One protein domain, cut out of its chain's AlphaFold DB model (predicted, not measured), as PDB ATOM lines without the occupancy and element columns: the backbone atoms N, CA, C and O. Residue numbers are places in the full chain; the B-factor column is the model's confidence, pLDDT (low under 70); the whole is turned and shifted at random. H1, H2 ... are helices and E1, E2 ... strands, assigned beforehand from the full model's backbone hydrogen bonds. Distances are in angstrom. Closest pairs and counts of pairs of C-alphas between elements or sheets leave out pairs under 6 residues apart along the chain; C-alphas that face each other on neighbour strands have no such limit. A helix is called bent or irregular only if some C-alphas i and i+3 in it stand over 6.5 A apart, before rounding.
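What this domain is: This is residues 14 to 34 and 48 to 149 of the 159 residues of an uncharacterized protein of Dietzia timorensis (UniProt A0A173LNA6). A small head, a three-stranded sheet with helix H3 packed along one face, stands at one end of a very long bent helix, H2, which reaches away as an arm and makes most of the length. Residues 48 to 67 of H2 stick out free, while the short helix H1 lies near H2b, the arm of H2 that leads to the head, and H4 follows H3 at the head. The printed part has 123 residues with three named strands and four named helices, in the order E1 H1 H2 E2 E3 H3 H4; the sheet, in the order E1 E2 E3, is antiparallel, and the class is mostly helix. The whole is extended, with a radius of gyration of the C-alphas of 22.3 A and spans of 70 by 34 by 26 A.

How they stand to each other: E1, residues 14 to 17, is an edge strand, antiparallel to E2, residues 99 to 106, with N 16 and O 103 at 2.9 A. E2 and E3, residues 112 to 117, form an antiparallel hairpin, with N 102 and O 114 at 2.9 A. H3, residues 119 to 135, is on the sheet at a height of 7.9 A, over E2 and only just over E1, where 3 of its C-alphas fall. It runs along the strands, at 17 degrees to E2 on the local plane; its closest C-alphas to E2 are those of Ser 126 and Ala 102, 5.4 A apart. H3 and H4, residues 139 to 148, make two layers with the sheet, helices on one face of it. H3 and H4 are close but not clearly touching, the closest C-alphas being those of Ala 133 and Ala 140, 6.2 A apart. H2, residues 48 to 94, was assigned as one helix by its hydrogen bonds but is bent, C-alphas 60 and 63 being 6.9 A apart; its arms H2a, residues 48 to 60, and H2b, residues 63 to 94, stand at a steep tilt of 63 degrees. H2b is irregular, with C-alphas 84 and 87 6.7 A apart and a kink of 34 degrees near residue 85, and it only grazes the sheet with residues 90 to 94. H1, residues 25 to 34, is close to H2b but not clearly touching, opposite ways at a steep tilt of 38 degrees; the closest C-alphas, of Thr 26 and Phe 75, are 7.2 A apart. In H1, H2a, H3 and H4 every O i to N i+4 pair is within hydrogen-bond range; in H2b 23 of 28 are.

Where its parts are: E1 begins at C-alpha 14, (105.522, -5.053, -7.133). H1 is 14.8 A long, H2a 18.8 A and H2b 46.6 A, from C-alpha 63 at (97.278, -35.535, 21.814). E2 is 23.0 A long, E3 16.8 A and H3 24.6 A. H4 ends at C-alpha 148, (88.995, 3.575, 0.274).

The domain as a whole: The C-alphas farthest apart, of Pro 48 and Ala 135, are 70.4 A apart. Residues 35 to 47 are not printed, and C-alphas 34 and 48 are 30.8 A apart across the cut. Of the links that are printed whole, E1 to H1 is short and the others are tight. The pLDDT is under 70 in residues 19 to 34 and 137 to 149.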
ATOM      1  N   LYS A  14     105.973  -3.699  -6.803       83.56
ATOM      2  CA  LYS A  14     105.522  -5.053  -7.133       83.56
ATOM      3  C   LYS A  14     104.137  -4.947  -7.749       83.56
ATOM      4  O   LYS A  14     103.242  -4.383  -7.132       83.56
ATOM      5  N   SER A  15     103.947  -5.504  -8.934       83.94
ATOM      6  CA  SER A  15     102.633  -5.612  -9.560       83.94
ATOM      7  C   SER A  15     102.312  -7.063  -9.874       83.94
ATOM      8  O   SER A  15     103.200  -7.899 -10.061       83.94
ATOM      9  N   GLY A  16     101.025  -7.375  -9.909       78.88
ATOM     10  CA  GLY A  16     100.577  -8.711 -10.234       78.88
ATOM     11  C   GLY A  16      99.085  -8.789 -10.493       78.88
ATOM     12  O   GLY A  16      98.350  -7.805 -10.510       78.88
ATOM     13  N   ARG A  17      98.640 -10.023 -10.704       78.50
ATOM     14  CA  ARG A  17      97.237 -10.380 -10.895       78.50
ATOM     15  C   ARG A  17      96.900 -11.557 -10.000       78.50
ATOM     16  O   ARG A  17      97.715 -12.470  -9.843       78.50
ATOM     17  N   ARG A  18      95.713 -11.554  -9.401       76.50
ATOM     18  CA  ARG A  18      95.268 -12.661  -8.552       76.50
ATOM     19  C   ARG A  18      94.644 -13.746  -9.429       76.50
ATOM     20  O   ARG A  18      93.562 -13.558  -9.977       76.50
ATOM     21  N   TRP A  19      95.327 -14.883  -9.557       67.12
ATOM     22  CA  TRP A  19      94.888 -16.018 -10.384       67.12
ATOM     23  C   TRP A  19      93.644 -16.724  -9.844       67.12
ATOM     24  O   TRP A  19      92.812 -17.170 -10.629       67.12
ATOM     25  N   LEU A  20      93.481 -16.752  -8.523       66.50
ATOM     26  CA  LEU A  20      92.349 -17.375  -7.842       66.50
ATOM     27  C   LEU A  20      91.362 -16.300  -7.353       66.50
ATOM     28  O   LEU A  20      91.805 -15.263  -6.853       66.50
ATOM     29  N   PRO A  21      90.040 -16.489  -7.495       63.56
ATOM     30  CA  PRO A  21      89.066 -15.565  -6.919       63.56
ATOM     31  C   PRO A  21      88.969 -15.694  -5.391       63.56
ATOM     32  O   PRO A  21      88.615 -14.725  -4.726       63.56
ATOM     33  N   TRP A  22      89.333 -16.849  -4.827       68.19
ATOM     34  CA  TRP A  22      89.290 -17.109  -3.390       68.19
ATOM     35  C   TRP A  22      90.668 -16.986  -2.725       68.19
ATOM     36  O   TRP A  22      91.701 -17.354  -3.288       68.19
ATOM     37  N   LYS A  23      90.678 -16.498  -1.479       63.72
ATOM     38  CA  LYS A  23      91.775 -16.719  -0.528       63.72
ATOM     39  C   LYS A  23      91.429 -17.979   0.268       63.72
ATOM     40  O   LYS A  23      90.436 -17.963   0.987       63.72
ATOM     41  N   SER A  24      92.218 -19.051   0.165       56.44
ATOM     42  CA  SER A  24      92.035 -20.200   1.068       56.44
ATOM     43  C   SER A  24      92.430 -19.768   2.481       56.44
ATOM     44  O   SER A  24      93.608 -19.539   2.765       56.44
ATOM     45  N   ARG A  25      91.429 -19.593   3.352       62.72
ATOM     46  CA  ARG A  25      91.623 -19.312   4.785       62.72
ATOM     47  C   ARG A  25      92.354 -20.472   5.457       62.72
ATOM     48  O   ARG A  25      93.247 -20.258   6.273       62.72
ATOM     49  N   THR A  26      92.037 -21.683   5.037       62.25
ATOM     50  CA  THR A  26      92.525 -22.944   5.590       62.25
ATOM     51  C   THR A  26      94.019 -23.103   5.363       62.25
ATOM     52  O   THR A  26      94.735 -23.401   6.306       62.25
ATOM     53  N   ARG A  27      94.544 -22.720   4.189       62.88
ATOM     54  CA  ARG A  27      95.997 -22.707   3.936       62.88
ATOM     55  C   ARG A  27      96.788 -21.873   4.957       62.88
ATOM     56  O   ARG A  27      97.901 -22.248   5.319       62.88
ATOM     57  N   SER A  28      96.233 -20.752   5.429       65.00
ATOM     58  CA  SER A  28      96.897 -19.913   6.442       65.00
ATOM     59  C   SER A  28      96.874 -20.526   7.845       65.00
ATOM     60  O   SER A  28      97.791 -20.302   8.626       65.00
ATOM     61  N   LEU A  29      95.853 -21.327   8.152       65.00
ATOM     62  CA  LEU A  29      95.744 -22.043   9.421       65.00
ATOM     63  C   LEU A  29      96.619 -23.296   9.417       65.00
ATOM     64  O   LEU A  29      97.350 -23.532  10.369       65.00
ATOM     65  N   THR A  30      96.610 -24.055   8.320       65.94
ATOM     66  CA  THR A  30      97.412 -25.271   8.171       65.94
ATOM     67  C   THR A  30      98.909 -24.961   8.145       65.94
ATOM     68  O   THR A  30      99.671 -25.688   8.763       65.94
ATOM     69  N   SER A  31      99.345 -23.870   7.499       66.06
ATOM     70  CA  SER A  31     100.760 -23.446   7.553       66.06
ATOM     71  C   SER A  31     101.202 -23.089   8.972       66.06
ATOM     72  O   SER A  31     102.202 -23.617   9.434       66.06
ATOM     73  N   ARG A  32     100.403 -22.299   9.701       66.94
ATOM     74  CA  ARG A  32     100.674 -21.997  11.115       66.94
ATOM     75  C   ARG A  32     100.679 -23.241  12.000       66.94
ATOM     76  O   ARG A  32     101.444 -23.294  12.949       66.94
ATOM     77  N   ALA A  33      99.822 -24.219  11.717       67.44
ATOM     78  CA  ALA A  33      99.802 -25.478  12.454       67.44
ATOM     79  C   ALA A  33     101.060 -26.320  12.181       67.44
ATOM     80  O   ALA A  33     101.574 -26.955  13.095       67.44
ATOM     81  N   TRP A  34     101.583 -26.288  10.950       67.75
ATOM     82  CA  TRP A  34     102.842 -26.950  10.597       67.75
ATOM     83  C   TRP A  34     104.072 -26.286  11.223       67.75
ATOM     84  O   TRP A  34     105.002 -27.003  11.566       67.75
ATOM     85  N   PRO A  48     116.554 -51.466  23.407       82.56
ATOM     86  CA  PRO A  48     115.567 -51.350  24.494       82.56
ATOM     87  C   PRO A  48     115.411 -49.923  25.047       82.56
ATOM     88  O   PRO A  48     114.352 -49.531  25.519       82.56
ATOM     89  N   ILE A  49     116.471 -49.119  24.983       83.81
ATOM     90  CA  ILE A  49     116.444 -47.710  25.405       83.81
ATOM     91  C   ILE A  49     115.640 -46.866  24.406       83.81
ATOM     92  O   ILE A  49     114.878 -45.982  24.792       83.81
ATOM     93  N   SER A  50     115.759 -47.166  23.116       80.62
ATOM     94  CA  SER A  50     115.033 -46.472  22.057       80.62
ATOM     95  C   SER A  50     113.538 -46.795  22.058       80.62
ATOM     96  O   SER A  50     112.730 -45.920  21.751       80.62
ATOM     97  N   SER A  51     113.135 -48.003  22.473       83.50
ATOM     98  CA  SER A  51     111.710 -48.331  22.622       83.50
ATOM     99  C   SER A  51     111.052 -47.521  23.742       83.50
ATOM    100  O   SER A  51     109.937 -47.035  23.563       83.50
ATOM    101  N   ILE A  52     111.761 -47.287  24.853       88.75
ATOM    102  CA  ILE A  52     111.292 -46.419  25.944       88.75
ATOM    103  C   ILE A  52     111.182 -44.971  25.462       88.75
ATOM    104  O   ILE A  52     110.151 -44.334  25.671       88.75
ATOM    105  N   ILE A  53     112.210 -44.462  24.775       86.56
ATOM    106  CA  ILE A  53     112.187 -43.110  24.205       86.56
ATOM    107  C   ILE A  53     111.004 -42.973  23.239       86.56
ATOM    108  O   ILE A  53     110.195 -42.066  23.396       86.56
ATOM    109  N   SER A  54     110.826 -43.916  22.314       82.44
ATOM    110  CA  SER A  54     109.714 -43.917  21.357       82.44
ATOM    111  C   SER A  54     108.349 -43.976  22.043       82.44
ATOM    112  O   SER A  54     107.434 -43.272  21.627       82.44
ATOM    113  N   ALA A  55     108.201 -44.758  23.117       87.56
ATOM    114  CA  ALA A  55     106.959 -44.824  23.887       87.56
ATOM    115  C   ALA A  55     106.634 -43.484  24.567       87.56
ATOM    116  O   ALA A  55     105.494 -43.024  24.510       87.56
ATOM    117  N   VAL A  56     107.634 -42.821  25.155       89.81
ATOM    118  CA  VAL A  56     107.465 -41.486  25.749       89.81
ATOM    119  C   VAL A  56     107.113 -40.458  24.672       89.81
ATOM    120  O   VAL A  56     106.149 -39.711  24.839       89.81
ATOM    121  N   LEU A  57     107.828 -40.452  23.542       86.38
ATOM    122  CA  LEU A  57     107.529 -39.561  22.416       86.38
ATOM    123  C   LEU A  57     106.120 -39.812  21.870       86.38
ATOM    124  O   LEU A  57     105.408 -38.856  21.572       86.38
ATOM    125  N   PHE A  58     105.685 -41.071  21.788       85.56
ATOM    126  CA  PHE A  58     104.340 -41.427  21.349       85.56
ATOM    127  C   PHE A  58     103.278 -40.866  22.293       85.56
ATOM    128  O   PHE A  58     102.352 -40.215  21.823       85.56
ATOM    129  N   ILE A  59     103.428 -41.035  23.610       91.19
ATOM    130  CA  ILE A  59     102.486 -40.493  24.604       91.19
ATOM    131  C   ILE A  59     102.402 -38.963  24.505       91.19
ATOM    132  O   ILE A  59     101.307 -38.403  24.541       91.19
ATOM    133  N   VAL A  60     103.542 -38.290  24.331       89.25
ATOM    134  CA  VAL A  60     103.605 -36.828  24.174       89.25
ATOM    135  C   VAL A  60     102.998 -36.369  22.841       89.25
ATOM    136  O   VAL A  60     102.342 -35.330  22.793       89.25
ATOM    137  N   THR A  61     103.168 -37.141  21.764       83.56
ATOM    138  CA  THR A  61     102.692 -36.795  20.409       83.56
ATOM    139  C   THR A  61     101.221 -37.154  20.187       83.56
ATOM    140  O   THR A  61     100.521 -36.490  19.422       83.56
ATOM    141  N   PHE A  62     100.716 -38.176  20.876       86.88
ATOM    142  CA  PHE A  62      99.343 -38.667  20.773       86.88
ATOM    143  C   PHE A  62      98.255 -37.574  20.834       86.88
ATOM    144  O   PHE A  62      97.396 -37.562  19.947       86.88
ATOM    145  N   PRO A  63      98.276 -36.608  21.781       85.69
ATOM    146  CA  PRO A  63      97.278 -35.535  21.814       85.69
ATOM    147  C   PRO A  63      97.292 -34.635  20.569       85.69
ATOM    148  O   PRO A  63      96.264 -34.051  20.240       85.69
ATOM    149  N   PHE A  64      98.414 -34.547  19.848       84.75
ATOM    150  CA  PHE A  64      98.523 -33.789  18.597       84.75
ATOM    151  C   PHE A  64      98.082 -34.604  17.371       84.75
ATOM    152  O   PHE A  64      97.623 -34.028  16.383       84.75
ATOM    153  N   MET A  65      98.148 -35.940  17.431       83.81
ATOM    154  CA  MET A  65      97.711 -36.805  16.329       83.81
ATOM    155  C   MET A  65      96.202 -36.751  16.092       83.81
ATOM    156  O   MET A  65      95.774 -36.752  14.942       83.81
ATOM    157  N   ILE A  66      95.391 -36.680  17.151       86.50
ATOM    158  CA  ILE A  66      93.923 -36.631  17.039       86.50
ATOM    159  C   ILE A  66      93.449 -35.414  16.220       86.50
ATOM    160  O   ILE A  66      92.749 -35.612  15.223       86.50
ATOM    161  N   PRO A  67      93.818 -34.159  16.558       83.12
ATOM    162  CA  PRO A  67      93.414 -33.006  15.761       83.12
ATOM    163  C   PRO A  67      94.020 -33.036  14.358       83.12
ATOM    164  O   PRO A  67      93.332 -32.663  13.409       83.12
ATOM    165  N   ALA A  68      95.255 -33.525  14.189       81.94
ATOM    166  CA  ALA A  68      95.846 -33.696  12.864       81.94
ATOM    167  C   ALA A  68      94.995 -34.638  11.996       81.94
ATOM    168  O   ALA A  68      94.583 -34.259  10.904       81.94
ATOM    169  N   LEU A  69      94.631 -35.814  12.518       85.44
ATOM    170  CA  LEU A  69      93.825 -36.804  11.805       85.44
ATOM    171  C   LEU A  69      92.431 -36.281  11.441       85.44
ATOM    172  O   LEU A  69      91.899 -36.646  10.397       85.44
ATOM    173  N   LEU A  70      91.847 -35.413  12.270       87.88
ATOM    174  CA  LEU A  70      90.566 -34.779  11.968       87.88
ATOM    175  C   LEU A  70      90.705 -33.675  10.915       87.88
ATOM    176  O   LEU A  70      89.885 -33.609  10.011       87.88
ATOM    177  N   ILE A  71      91.730 -32.823  10.994       85.62
ATOM    178  CA  ILE A  71      91.888 -31.650  10.117       85.62
ATOM    179  C   ILE A  71      92.401 -32.038   8.723       85.62
ATOM    180  O   ILE A  71      91.956 -31.467   7.721       85.62
ATOM    181  N   THR A  72      93.313 -33.009   8.629       85.06
ATOM    182  CA  THR A  72      93.918 -33.455   7.364       85.06
ATOM    183  C   THR A  72      92.899 -33.843   6.282       85.06
ATOM    184  O   THR A  72      93.044 -33.341   5.165       85.06
ATOM    185  N   PRO A  73      91.862 -34.668   6.531       88.06
ATOM    186  CA  PRO A  73      90.897 -35.031   5.494       88.06
ATOM    187  C   PRO A  73      90.060 -33.839   5.020       88.06
ATOM    188  O   PRO A  73      89.818 -33.723   3.820       88.06
ATOM    189  N   PHE A  74      89.673 -32.909   5.905       86.88
ATOM    190  CA  PHE A  74      88.980 -31.683   5.485       86.88
ATOM    191  C   PHE A  74      89.866 -30.817   4.590       86.88
ATOM    192  O   PHE A  74      89.410 -30.322   3.560       86.88
ATOM    193  N   PHE A  75      91.146 -30.674   4.943       82.56
ATOM    194  CA  PHE A  75      92.112 -29.949   4.123       82.56
ATOM    195  C   PHE A  75      92.325 -30.614   2.755       82.56
ATOM    196  O   PHE A  75      92.395 -29.927   1.731       82.56
ATOM    197  N   LEU A  76      92.404 -31.947   2.723       88.25
ATOM    198  CA  LEU A  76      92.553 -32.709   1.488       88.25
ATOM    199  C   LEU A  76      91.317 -32.558   0.595       88.25
ATOM    200  O   LEU A  76      91.459 -32.321  -0.603       88.25
ATOM    201  N   LEU A  77      90.120 -32.623   1.180       90.75
ATOM    202  CA  LEU A  77      88.863 -32.431   0.463       90.75
ATOM    203  C   LEU A  77      88.748 -31.014  -0.109       90.75
ATOM    204  O   LEU A  77      88.407 -30.860  -1.280       90.75
ATOM    205  N   GLU A  78      89.076 -29.979   0.671       87.25
ATOM    206  CA  GLU A  78      89.098 -28.600   0.168       87.25
ATOM    207  C   GLU A  78      90.112 -28.443  -0.968       87.25
ATOM    208  O   GLU A  78      89.806 -27.829  -1.991       87.25
ATOM    209  N   SER A  79      91.306 -29.017  -0.819       85.06
ATOM    210  CA  SER A  79      92.344 -28.976  -1.852       85.06
ATOM    211  C   SER A  79      91.879 -29.667  -3.134       85.06
ATOM    212  O   SER A  79      92.051 -29.122  -4.224       85.06
ATOM    213  N   LEU A  80      91.229 -30.827  -3.017       90.94
ATOM    214  CA  LEU A  80      90.667 -31.556  -4.151       90.94
ATOM    215  C   LEU A  80      89.554 -30.755  -4.836       90.94
ATOM    216  O   LEU A  80      89.542 -30.624  -6.059       90.94
ATOM    217  N   LEU A  81      88.658 -30.149  -4.054       89.81
ATOM    218  CA  LEU A  81      87.596 -29.300  -4.581       89.81
ATOM    219  C   LEU A  81      88.169 -28.076  -5.306       89.81
ATOM    220  O   LEU A  81      87.695 -27.724  -6.385       89.81
ATOM    221  N   GLN A  82      89.227 -27.458  -4.775       85.12
ATOM    222  CA  GLN A  82      89.927 -26.368  -5.456       85.12
ATOM    223  C   GLN A  82      90.506 -26.818  -6.795       85.12
ATOM    224  O   GLN A  82      90.374 -26.079  -7.765       85.12
ATOM    225  N   TRP A  83      91.097 -28.012  -6.876       88.62
ATOM    226  CA  TRP A  83      91.605 -28.567  -8.135       88.62
ATOM    227  C   TRP A  83      90.504 -28.792  -9.171       88.62
ATOM    228  O   TRP A  83      90.715 -28.493 -10.343       88.62
ATOM    229  N   ILE A  84      89.324 -29.252  -8.745       88.94
ATOM    230  CA  ILE A  84      88.170 -29.436  -9.636       88.94
ATOM    231  C   ILE A  84      87.619 -28.084 -10.100       88.94
ATOM    232  O   ILE A  84      87.338 -27.913 -11.281       88.94
ATOM    233  N   VAL A  85      87.483 -27.103  -9.203       86.25
ATOM    234  CA  VAL A  85      86.895 -25.786  -9.514       86.25
ATOM    235  C   VAL A  85      87.867 -24.886 -10.288       86.25
ATOM    236  O   VAL A  85      87.438 -24.048 -11.087       86.25
ATOM    237  N   PHE A  86      89.176 -25.051 -10.090       85.31
ATOM    238  CA  PHE A  86      90.223 -24.248 -10.722       85.31
ATOM    239  C   PHE A  86      90.103 -24.134 -12.252       85.31
ATOM    240  O   PHE A  86      90.056 -22.998 -12.732       85.31
ATOM    241  N   PRO A  87      90.012 -25.226 -13.039       85.94
ATOM    242  CA  PRO A  87      89.918 -25.131 -14.494       85.94
ATOM    243  C   PRO A  87      88.677 -24.358 -14.954       85.94
ATOM    244  O   PRO A  87      88.785 -23.526 -15.854       85.94
ATOM    245  N   PHE A  88      87.523 -24.544 -14.304       87.44
ATOM    246  CA  PHE A  88      86.298 -23.810 -14.639       87.44
ATOM    247  C   PHE A  88      86.419 -22.319 -14.313       87.44
ATOM    248  O   PHE A  88      86.079 -21.470 -15.136       87.44
ATOM    249  N   ALA A  89      86.965 -21.979 -13.142       82.06
ATOM    250  CA  ALA A  89      87.189 -20.590 -12.753       82.06
ATOM    251  C   ALA A  89      88.178 -19.881 -13.696       82.06
ATOM    252  O   ALA A  89      87.984 -18.711 -14.042       82.06
ATOM    253  N   VAL A  90      89.225 -20.586 -14.140       82.75
ATOM    254  CA  VAL A  90      90.176 -20.080 -15.138       82.75
ATOM    255  C   VAL A  90      89.483 -19.881 -16.486       82.75
ATOM    256  O   VAL A  90      89.608 -18.800 -17.058       82.75
ATOM    257  N   ALA A  91      88.699 -20.852 -16.963       83.38
ATOM    258  CA  ALA A  91      87.957 -20.738 -18.220       83.38
ATOM    259  C   ALA A  91      86.994 -19.537 -18.215       83.38
ATOM    260  O   ALA A  91      87.033 -18.708 -19.126       83.38
ATOM    261  N   LEU A  92      86.212 -19.371 -17.144       83.31
ATOM    262  CA  LEU A  92      85.300 -18.235 -16.967       83.31
ATOM    263  C   LEU A  92      86.033 -16.879 -16.944       83.31
ATOM    264  O   LEU A  92      85.512 -15.873 -17.426       83.31
ATOM    265  N   ARG A  93      87.267 -16.830 -16.430       79.25
ATOM    266  CA  ARG A  93      88.111 -15.621 -16.470       79.25
ATOM    267  C   ARG A  93      88.723 -15.352 -17.837       79.25
ATOM    268  O   ARG A  93      88.884 -14.185 -18.201       79.25
ATOM    269  N   LEU A  94      89.055 -16.398 -18.592       79.69
ATOM    270  CA  LEU A  94      89.558 -16.258 -19.959       79.69
ATOM    271  C   LEU A  94      88.498 -15.633 -20.871       79.69
ATOM    272  O   LEU A  94      88.832 -14.724 -21.629       79.69
ATOM    273  N   ILE A  95      87.229 -16.028 -20.721       83.81
ATOM    274  CA  ILE A  95      86.100 -15.448 -21.472       83.81
ATOM    275  C   ILE A  95      85.585 -14.116 -20.892       83.81
ATOM    276  O   ILE A  95      84.699 -13.496 -21.467       83.81
ATOM    277  N   GLY A  96      86.136 -13.648 -19.764       77.56
ATOM    278  CA  GLY A  96      85.785 -12.360 -19.152       77.56
ATOM    279  C   GLY A  96      84.507 -12.347 -18.303       77.56
ATOM    280  O   GLY A  96      84.135 -11.282 -17.809       77.56
ATOM    281  N   ALA A  97      83.883 -13.506 -18.074       77.12
ATOM    282  CA  ALA A  97      82.678 -13.640 -17.252       77.12
ATOM    283  C   ALA A  97      82.934 -13.310 -15.771       77.12
ATOM    284  O   ALA A  97      82.057 -12.791 -15.089       77.12
ATOM    285  N   ILE A  98      84.149 -13.567 -15.274       77.81
ATOM    286  CA  ILE A  98      84.547 -13.269 -13.890       77.81
ATOM    287  C   ILE A  98      85.612 -12.160 -13.877       77.81
ATOM    288  O   ILE A  98      86.598 -12.261 -14.618       77.81
ATOM    289  N   PRO A  99      85.485 -11.141 -13.004       76.00
ATOM    290  CA  PRO A  99      86.505 -10.112 -12.861       76.00
ATOM    291  C   PRO A  99      87.814 -10.682 -12.289       76.00
ATOM    292  O   PRO A  99      87.849 -11.526 -11.381       76.00
ATOM    293  N   VAL A 100      88.927 -10.198 -12.830       78.25
ATOM    294  CA  VAL A 100      90.287 -10.495 -12.381       78.25
ATOM    295  C   VAL A 100      90.781  -9.307 -11.570       78.25
ATOM    296  O   VAL A 100      90.691  -8.167 -12.017       78.25
ATOM    297  N   VAL A 101      91.316  -9.571 -10.380       80.00
ATOM    298  CA  VAL A 101      91.877  -8.520  -9.524       80.00
ATOM    299  C   VAL A 101      93.324  -8.261  -9.944       80.00
ATOM    300  O   VAL A 101      94.179  -9.143  -9.796       80.00
ATOM    301  N   ALA A 102      93.589  -7.077 -10.489       80.69
ATOM    302  CA  ALA A 102      94.933  -6.547 -10.698       80.69
ATOM    303  C   ALA A 102      95.376  -5.826  -9.421       80.69
ATOM    304  O   ALA A 102      94.569  -5.141  -8.800       80.69
ATOM    305  N   TRP A 103      96.631  -6.001  -9.006       79.25
ATOM    306  CA  TRP A 103      97.138  -5.375  -7.787       79.25
ATOM    307  C   TRP A 103      98.526  -4.769  -7.972       79.25
ATOM    308  O   TRP A 103      99.350  -5.294  -8.728       79.25
ATOM    309  N   VAL A 104      98.792  -3.682  -7.246       81.50
ATOM    310  CA  VAL A 104     100.098  -3.013  -7.191       81.50
ATOM    311  C   VAL A 104     100.441  -2.660  -5.747       81.50
ATOM    312  O   VAL A 104      99.623  -2.103  -5.024       81.50
ATOM    313  N   LYS A 105     101.662  -2.992  -5.319       82.44
ATOM    314  CA  LYS A 105     102.234  -2.652  -4.010       82.44
ATOM    315  C   LYS A 105     103.501  -1.820  -4.213       82.44
ATOM    316  O   LYS A 105     104.401  -2.241  -4.943       82.44
ATOM    317  N   VAL A 106     103.591  -0.674  -3.542       80.12
ATOM    318  CA  VAL A 106     104.780   0.192  -3.543       80.12
ATOM    319  C   VAL A 106     105.437   0.128  -2.168       80.12
ATOM    320  O   VAL A 106     104.837   0.521  -1.169       80.12
ATOM    321  N   GLY A 107     106.663  -0.398  -2.095       79.88
ATOM    322  CA  GLY A 107     107.367  -0.550  -0.819       79.88
ATOM    323  C   GLY A 107     106.590  -1.437   0.160       79.88
ATOM    324  O   GLY A 107     106.252  -2.575  -0.180       79.88
ATOM    325  N   ASP A 108     106.303  -0.915   1.356       74.38
ATOM    326  CA  ASP A 108     105.518  -1.616   2.380       74.38
ATOM    327  C   ASP A 108     104.073  -1.114   2.540       74.38
ATOM    328  O   ASP A 108     103.368  -1.495   3.467       74.38
ATOM    329  N   GLN A 109     103.594  -0.287   1.608       71.88
ATOM    330  CA  GLN A 109     102.228   0.232   1.662       71.88
ATOM    331  C   GLN A 109     101.178  -0.842   1.346       71.88
ATOM    332  O   GLN A 109     101.480  -1.873   0.739       71.88
ATOM    333  N   ALA A 110      99.926  -0.599   1.742       72.44
ATOM    334  CA  ALA A 110      98.810  -1.473   1.399       72.44
ATOM    335  C   ALA A 110      98.702  -1.650  -0.134       72.44
ATOM    336  O   ALA A 110      98.905  -0.687  -0.877       72.44
ATOM    337  N   PRO A 111      98.427  -2.870  -0.631       77.19
ATOM    338  CA  PRO A 111      98.290  -3.103  -2.061       77.19
ATOM    339  C   PRO A 111      97.020  -2.427  -2.591       77.19
ATOM    340  O   PRO A 111      95.934  -2.639  -2.060       77.19
ATOM    341  N   TYR A 112      97.159  -1.661  -3.669       74.44
ATOM    342  CA  TYR A 112      96.031  -1.160  -4.448       74.44
ATOM    343  C   TYR A 112      95.458  -2.307  -5.289       74.44
ATOM    344  O   TYR A 112      96.229  -3.006  -5.950       74.44
ATOM    345  N   GLU A 113      94.138  -2.516  -5.259       79.69
ATOM    346  CA  GLU A 113      93.440  -3.593  -5.977       79.69
ATOM    347  C   GLU A 113      92.361  -3.011  -6.914       79.69
ATOM    348  O   GLU A 113      91.514  -2.237  -6.482       79.69
ATOM    349  N   GLU A 114      92.353  -3.417  -8.190       76.94
ATOM    350  CA  GLU A 114      91.340  -3.022  -9.182       76.94
ATOM    351  C   GLU A 114      90.722  -4.264  -9.845       76.94
ATOM    352  O   GLU A 114      91.424  -5.209 -10.224       76.94
ATOM    353  N   ARG A 115      89.388  -4.287  -9.983       79.81
ATOM    354  CA  ARG A 115      88.647  -5.391 -10.616       79.81
ATOM    355  C   ARG A 115      88.476  -5.119 -12.107       79.81
ATOM    356  O   ARG A 115      87.770  -4.198 -12.490       79.81
ATOM    357  N   VAL A 116      89.074  -5.961 -12.949       79.12
ATOM    358  CA  VAL A 116      89.035  -5.802 -14.409       79.12
ATOM    359  C   VAL A 116      88.439  -7.043 -15.065       79.12
ATOM    360  O   VAL A 116      88.857  -8.170 -14.793       79.12
ATOM    361  N   HIS A 117      87.479  -6.850 -15.967       78.56
ATOM    362  CA  HIS A 117      86.920  -7.937 -16.767       78.56
ATOM    363  C   HIS A 117      87.835  -8.293 -17.942       78.56
ATOM    364  O   HIS A 117      88.188  -7.449 -18.772       78.56
ATOM    365  N   GLY A 118      88.181  -9.577 -18.033       76.06
ATOM    366  CA  GLY A 118      88.998 -10.127 -19.109       76.06
ATOM    367  C   GLY A 118      90.491 -10.176 -18.785       76.06
ATOM    368  O   GLY A 118      91.120  -9.206 -18.359       76.06
ATOM    369  N   TRP A 119      91.085 -11.336 -19.053       74.81
ATOM    370  CA  TRP A 119      92.467 -11.650 -18.695       74.81
ATOM    371  C   TRP A 119      93.515 -10.725 -19.333       74.81
ATOM    372  O   TRP A 119      94.445 -10.262 -18.668       74.81
ATOM    373  N   ARG A 120      93.360 -10.425 -20.631       78.38
ATOM    374  CA  ARG A 120      94.278  -9.535 -21.365       78.38
ATOM    375  C   ARG A 120      94.213  -8.101 -20.839       78.38
ATOM    376  O   ARG A 120      95.261  -7.487 -20.659       78.38
ATOM    377  N   ARG A 121      93.007  -7.608 -20.540       78.38
ATOM    378  CA  ARG A 121      92.791  -6.267 -19.979       78.38
ATOM    379  C   ARG A 121      93.381  -6.145 -18.580       78.38
ATOM    380  O   ARG A 121      94.092  -5.187 -18.317       78.38
ATOM    381  N   ALA A 122      93.202  -7.156 -17.729       76.88
ATOM    382  CA  ALA A 122      93.818  -7.178 -16.404       76.88
ATOM    383  C   ALA A 122      95.358  -7.130 -16.465       76.88
ATOM    384  O   ALA A 122      95.985  -6.449 -15.655       76.88
ATOM    385  N   LYS A 123      95.982  -7.807 -17.447       79.69
ATOM    386  CA  LYS A 123      97.438  -7.724 -17.666       79.69
ATOM    387  C   LYS A 123      97.864  -6.304 -18.049       79.69
ATOM    388  O   LYS A 123      98.780  -5.782 -17.418       79.69
ATOM    389  N   ALA A 124      97.208  -5.697 -19.040       83.19
ATOM    390  CA  ALA A 124      97.498  -4.323 -19.458       83.19
ATOM    391  C   ALA A 124      97.337  -3.343 -18.287       83.19
ATOM    392  O   ALA A 124      98.264  -2.604 -17.972       83.19
ATOM    393  N   ARG A 125      96.231  -3.459 -17.542       80.88
ATOM    394  CA  ARG A 125      95.942  -2.586 -16.406       80.88
ATOM    395  C   ARG A 125      96.971  -2.695 -15.283       80.88
ATOM    396  O   ARG A 125      97.398  -1.689 -14.737       80.88
ATOM    397  N   SER A 126      97.431  -3.906 -14.964       80.38
ATOM    398  CA  SER A 126      98.486  -4.093 -13.956       80.38
ATOM    399  C   SER A 126      99.829  -3.463 -14.353       80.38
ATOM    400  O   SER A 126     100.581  -3.044 -13.474       80.38
ATOM    401  N   ALA A 127     100.132  -3.394 -15.656       83.19
ATOM    402  CA  ALA A 127     101.325  -2.723 -16.165       83.19
ATOM    403  C   ALA A 127     101.164  -1.199 -16.090       83.19
ATOM    404  O   ALA A 127     102.026  -0.539 -15.522       83.19
ATOM    405  N   GLU A 128     100.016  -0.670 -16.528       83.19
ATOM    406  CA  GLU A 128      99.677   0.754 -16.400       83.19
ATOM    407  C   GLU A 128      99.760   1.233 -14.947       83.19
ATOM    408  O   GLU A 128     100.404   2.236 -14.662       83.19
ATOM    409  N   LEU A 129      99.169   0.493 -14.003       80.00
ATOM    410  CA  LEU A 129      99.222   0.832 -12.579       80.00
ATOM    411  C   LEU A 129     100.656   0.800 -12.029       80.00
ATOM    412  O   LEU A 129     101.002   1.599 -11.161       80.00
ATOM    413  N   ALA A 130     101.503  -0.105 -12.526       82.56
ATOM    414  CA  ALA A 130     102.908  -0.156 -12.136       82.56
ATOM    415  C   ALA A 130     103.693   1.042 -12.685       82.56
ATOM    416  O   ALA A 130     104.521   1.605 -11.971       82.56
ATOM    417  N   ASP A 131     103.427   1.442 -13.927       83.94
ATOM    418  CA  ASP A 131     104.073   2.591 -14.559       83.94
ATOM    419  C   ASP A 131     103.616   3.906 -13.908       83.94
ATOM    420  O   ASP A 131     104.453   4.751 -13.588       83.94
ATOM    421  N   LEU A 132     102.325   4.030 -13.576       80.94
ATOM    422  CA  LEU A 132     101.779   5.142 -12.791       80.94
ATOM    423  C   LEU A 132     102.414   5.226 -11.399       80.94
ATOM    424  O   LEU A 132     102.816   6.307 -10.972       80.94
ATOM    425  N   ALA A 133     102.562   4.095 -10.706       79.12
ATOM    426  CA  ALA A 133     103.190   4.047  -9.389       79.12
ATOM    427  C   ALA A 133     104.683   4.421  -9.422       79.12
ATOM    428  O   ALA A 133     105.188   5.018  -8.471       79.12
ATOM    429  N   ARG A 134     105.396   4.100 -10.512       77.31
ATOM    430  CA  ARG A 134     106.788   4.539 -10.717       77.31
ATOM    431  C   ARG A 134     106.879   6.030 -11.036       77.31
ATOM    432  O   ARG A 134     107.796   6.687 -10.549       77.31
ATOM    433  N   ALA A 135     105.961   6.548 -11.853       80.50
ATOM    434  CA  ALA A 135     105.941   7.950 -12.256       80.50
ATOM    435  C   ALA A 135     105.535   8.882 -11.102       80.50
ATOM    436  O   ALA A 135     106.137   9.938 -10.936       80.50
ATOM    437  N   ASN A 136     104.560   8.473 -10.282       72.25
ATOM    438  CA  ASN A 136     104.008   9.263  -9.180       72.25
ATOM    439  C   ASN A 136     103.824   8.417  -7.904       72.25
ATOM    440  O   ASN A 136     102.711   7.973  -7.607       72.25
ATOM    441  N   PRO A 137     104.880   8.236  -7.087       65.44
ATOM    442  CA  PRO A 137     104.798   7.442  -5.858       65.44
ATOM    443  C   PRO A 137     103.831   8.023  -4.810       65.44
ATOM    444  O   PRO A 137     103.342   7.286  -3.961       65.44
ATOM    445  N   SER A 138     103.505   9.321  -4.876       62.44
ATOM    446  CA  SER A 138     102.535   9.980  -3.987       62.44
ATOM    447  C   SER A 138     101.065   9.742  -4.370       62.44
ATOM    448  O   SER A 138     100.199   9.795  -3.499       62.44
ATOM    449  N   MET A 139     100.754   9.431  -5.637       54.69
ATOM    450  CA  MET A 139      99.367   9.183  -6.072       54.69
ATOM    451  C   MET A 139      98.837   7.816  -5.627       54.69
ATOM    452  O   MET A 139      97.636   7.676  -5.411       54.69
ATOM    453  N   ALA A 140      99.719   6.832  -5.412       54.81
ATOM    454  CA  ALA A 140      99.335   5.552  -4.813       54.81
ATOM    455  C   ALA A 140      98.722   5.744  -3.413       54.81
ATOM    456  O   ALA A 140      97.828   4.999  -3.025       54.81
ATOM    457  N   THR A 141      99.153   6.777  -2.683       53.31
ATOM    458  CA  THR A 141      98.643   7.112  -1.348       53.31
ATOM    459  C   THR A 141      97.340   7.921  -1.411       53.31
ATOM    460  O   THR A 141      96.415   7.635  -0.656       53.31
ATOM    461  N   THR A 142      97.212   8.881  -2.337       46.75
ATOM    462  CA  THR A 142      96.000   9.719  -2.460       46.75
ATOM    463  C   THR A 142      94.830   8.979  -3.104       46.75
ATOM    464  O   THR A 142      93.722   9.049  -2.585       46.75
ATOM    465  N   SER A 143      95.044   8.192  -4.165       50.19
ATOM    466  CA  SER A 143      93.969   7.364  -4.729       50.19
ATOM    467  C   SER A 143      93.545   6.250  -3.768       50.19
ATOM    468  O   SER A 143      92.359   5.951  -3.698       50.19
ATOM    469  N   ALA A 144      94.458   5.690  -2.963       49.62
ATOM    470  CA  ALA A 144      94.091   4.742  -1.910       49.62
ATOM    471  C   ALA A 144      93.241   5.395  -0.806       49.62
ATOM    472  O   ALA A 144      92.235   4.820  -0.412       49.62
ATOM    473  N   ALA A 145      93.583   6.604  -0.348       47.03
ATOM    474  CA  ALA A 145      92.817   7.308   0.684       47.03
ATOM    475  C   ALA A 145      91.456   7.826   0.178       47.03
ATOM    476  O   ALA A 145      90.459   7.747   0.891       47.03
ATOM    477  N   THR A 146      91.391   8.319  -1.060       46.50
ATOM    478  CA  THR A 146      90.164   8.894  -1.627       46.50
ATOM    479  C   THR A 146      89.186   7.826  -2.139       46.50
ATOM    480  O   THR A 146      87.985   8.039  -2.034       46.50
ATOM    481  N   MET A 147      89.645   6.657  -2.617       44.47
ATOM    482  CA  MET A 147      88.748   5.558  -3.046       44.47
ATOM    483  C   MET A 147      88.469   4.511  -1.955       44.47
ATOM    484  O   MET A 147      87.398   3.915  -1.976       44.47
ATOM    485  N   SER A 148      89.339   4.343  -0.944       45.25
ATOM    486  CA  SER A 148      88.995   3.575   0.274       45.25
ATOM    487  C   SER A 148      87.847   4.217   1.059       45.25
ATOM    488  O   SER A 148      87.193   3.532   1.833       45.25
ATOM    489  N   SER A 149      87.597   5.514   0.861       43.75
ATOM    490  CA  SER A 149      86.438   6.217   1.420       43.75
ATOM    491  C   SER A 149      85.136   5.953   0.650       43.75
ATOM    492  O   SER A 149      84.071   6.284   1.165       43.75
TER     493      SER A 149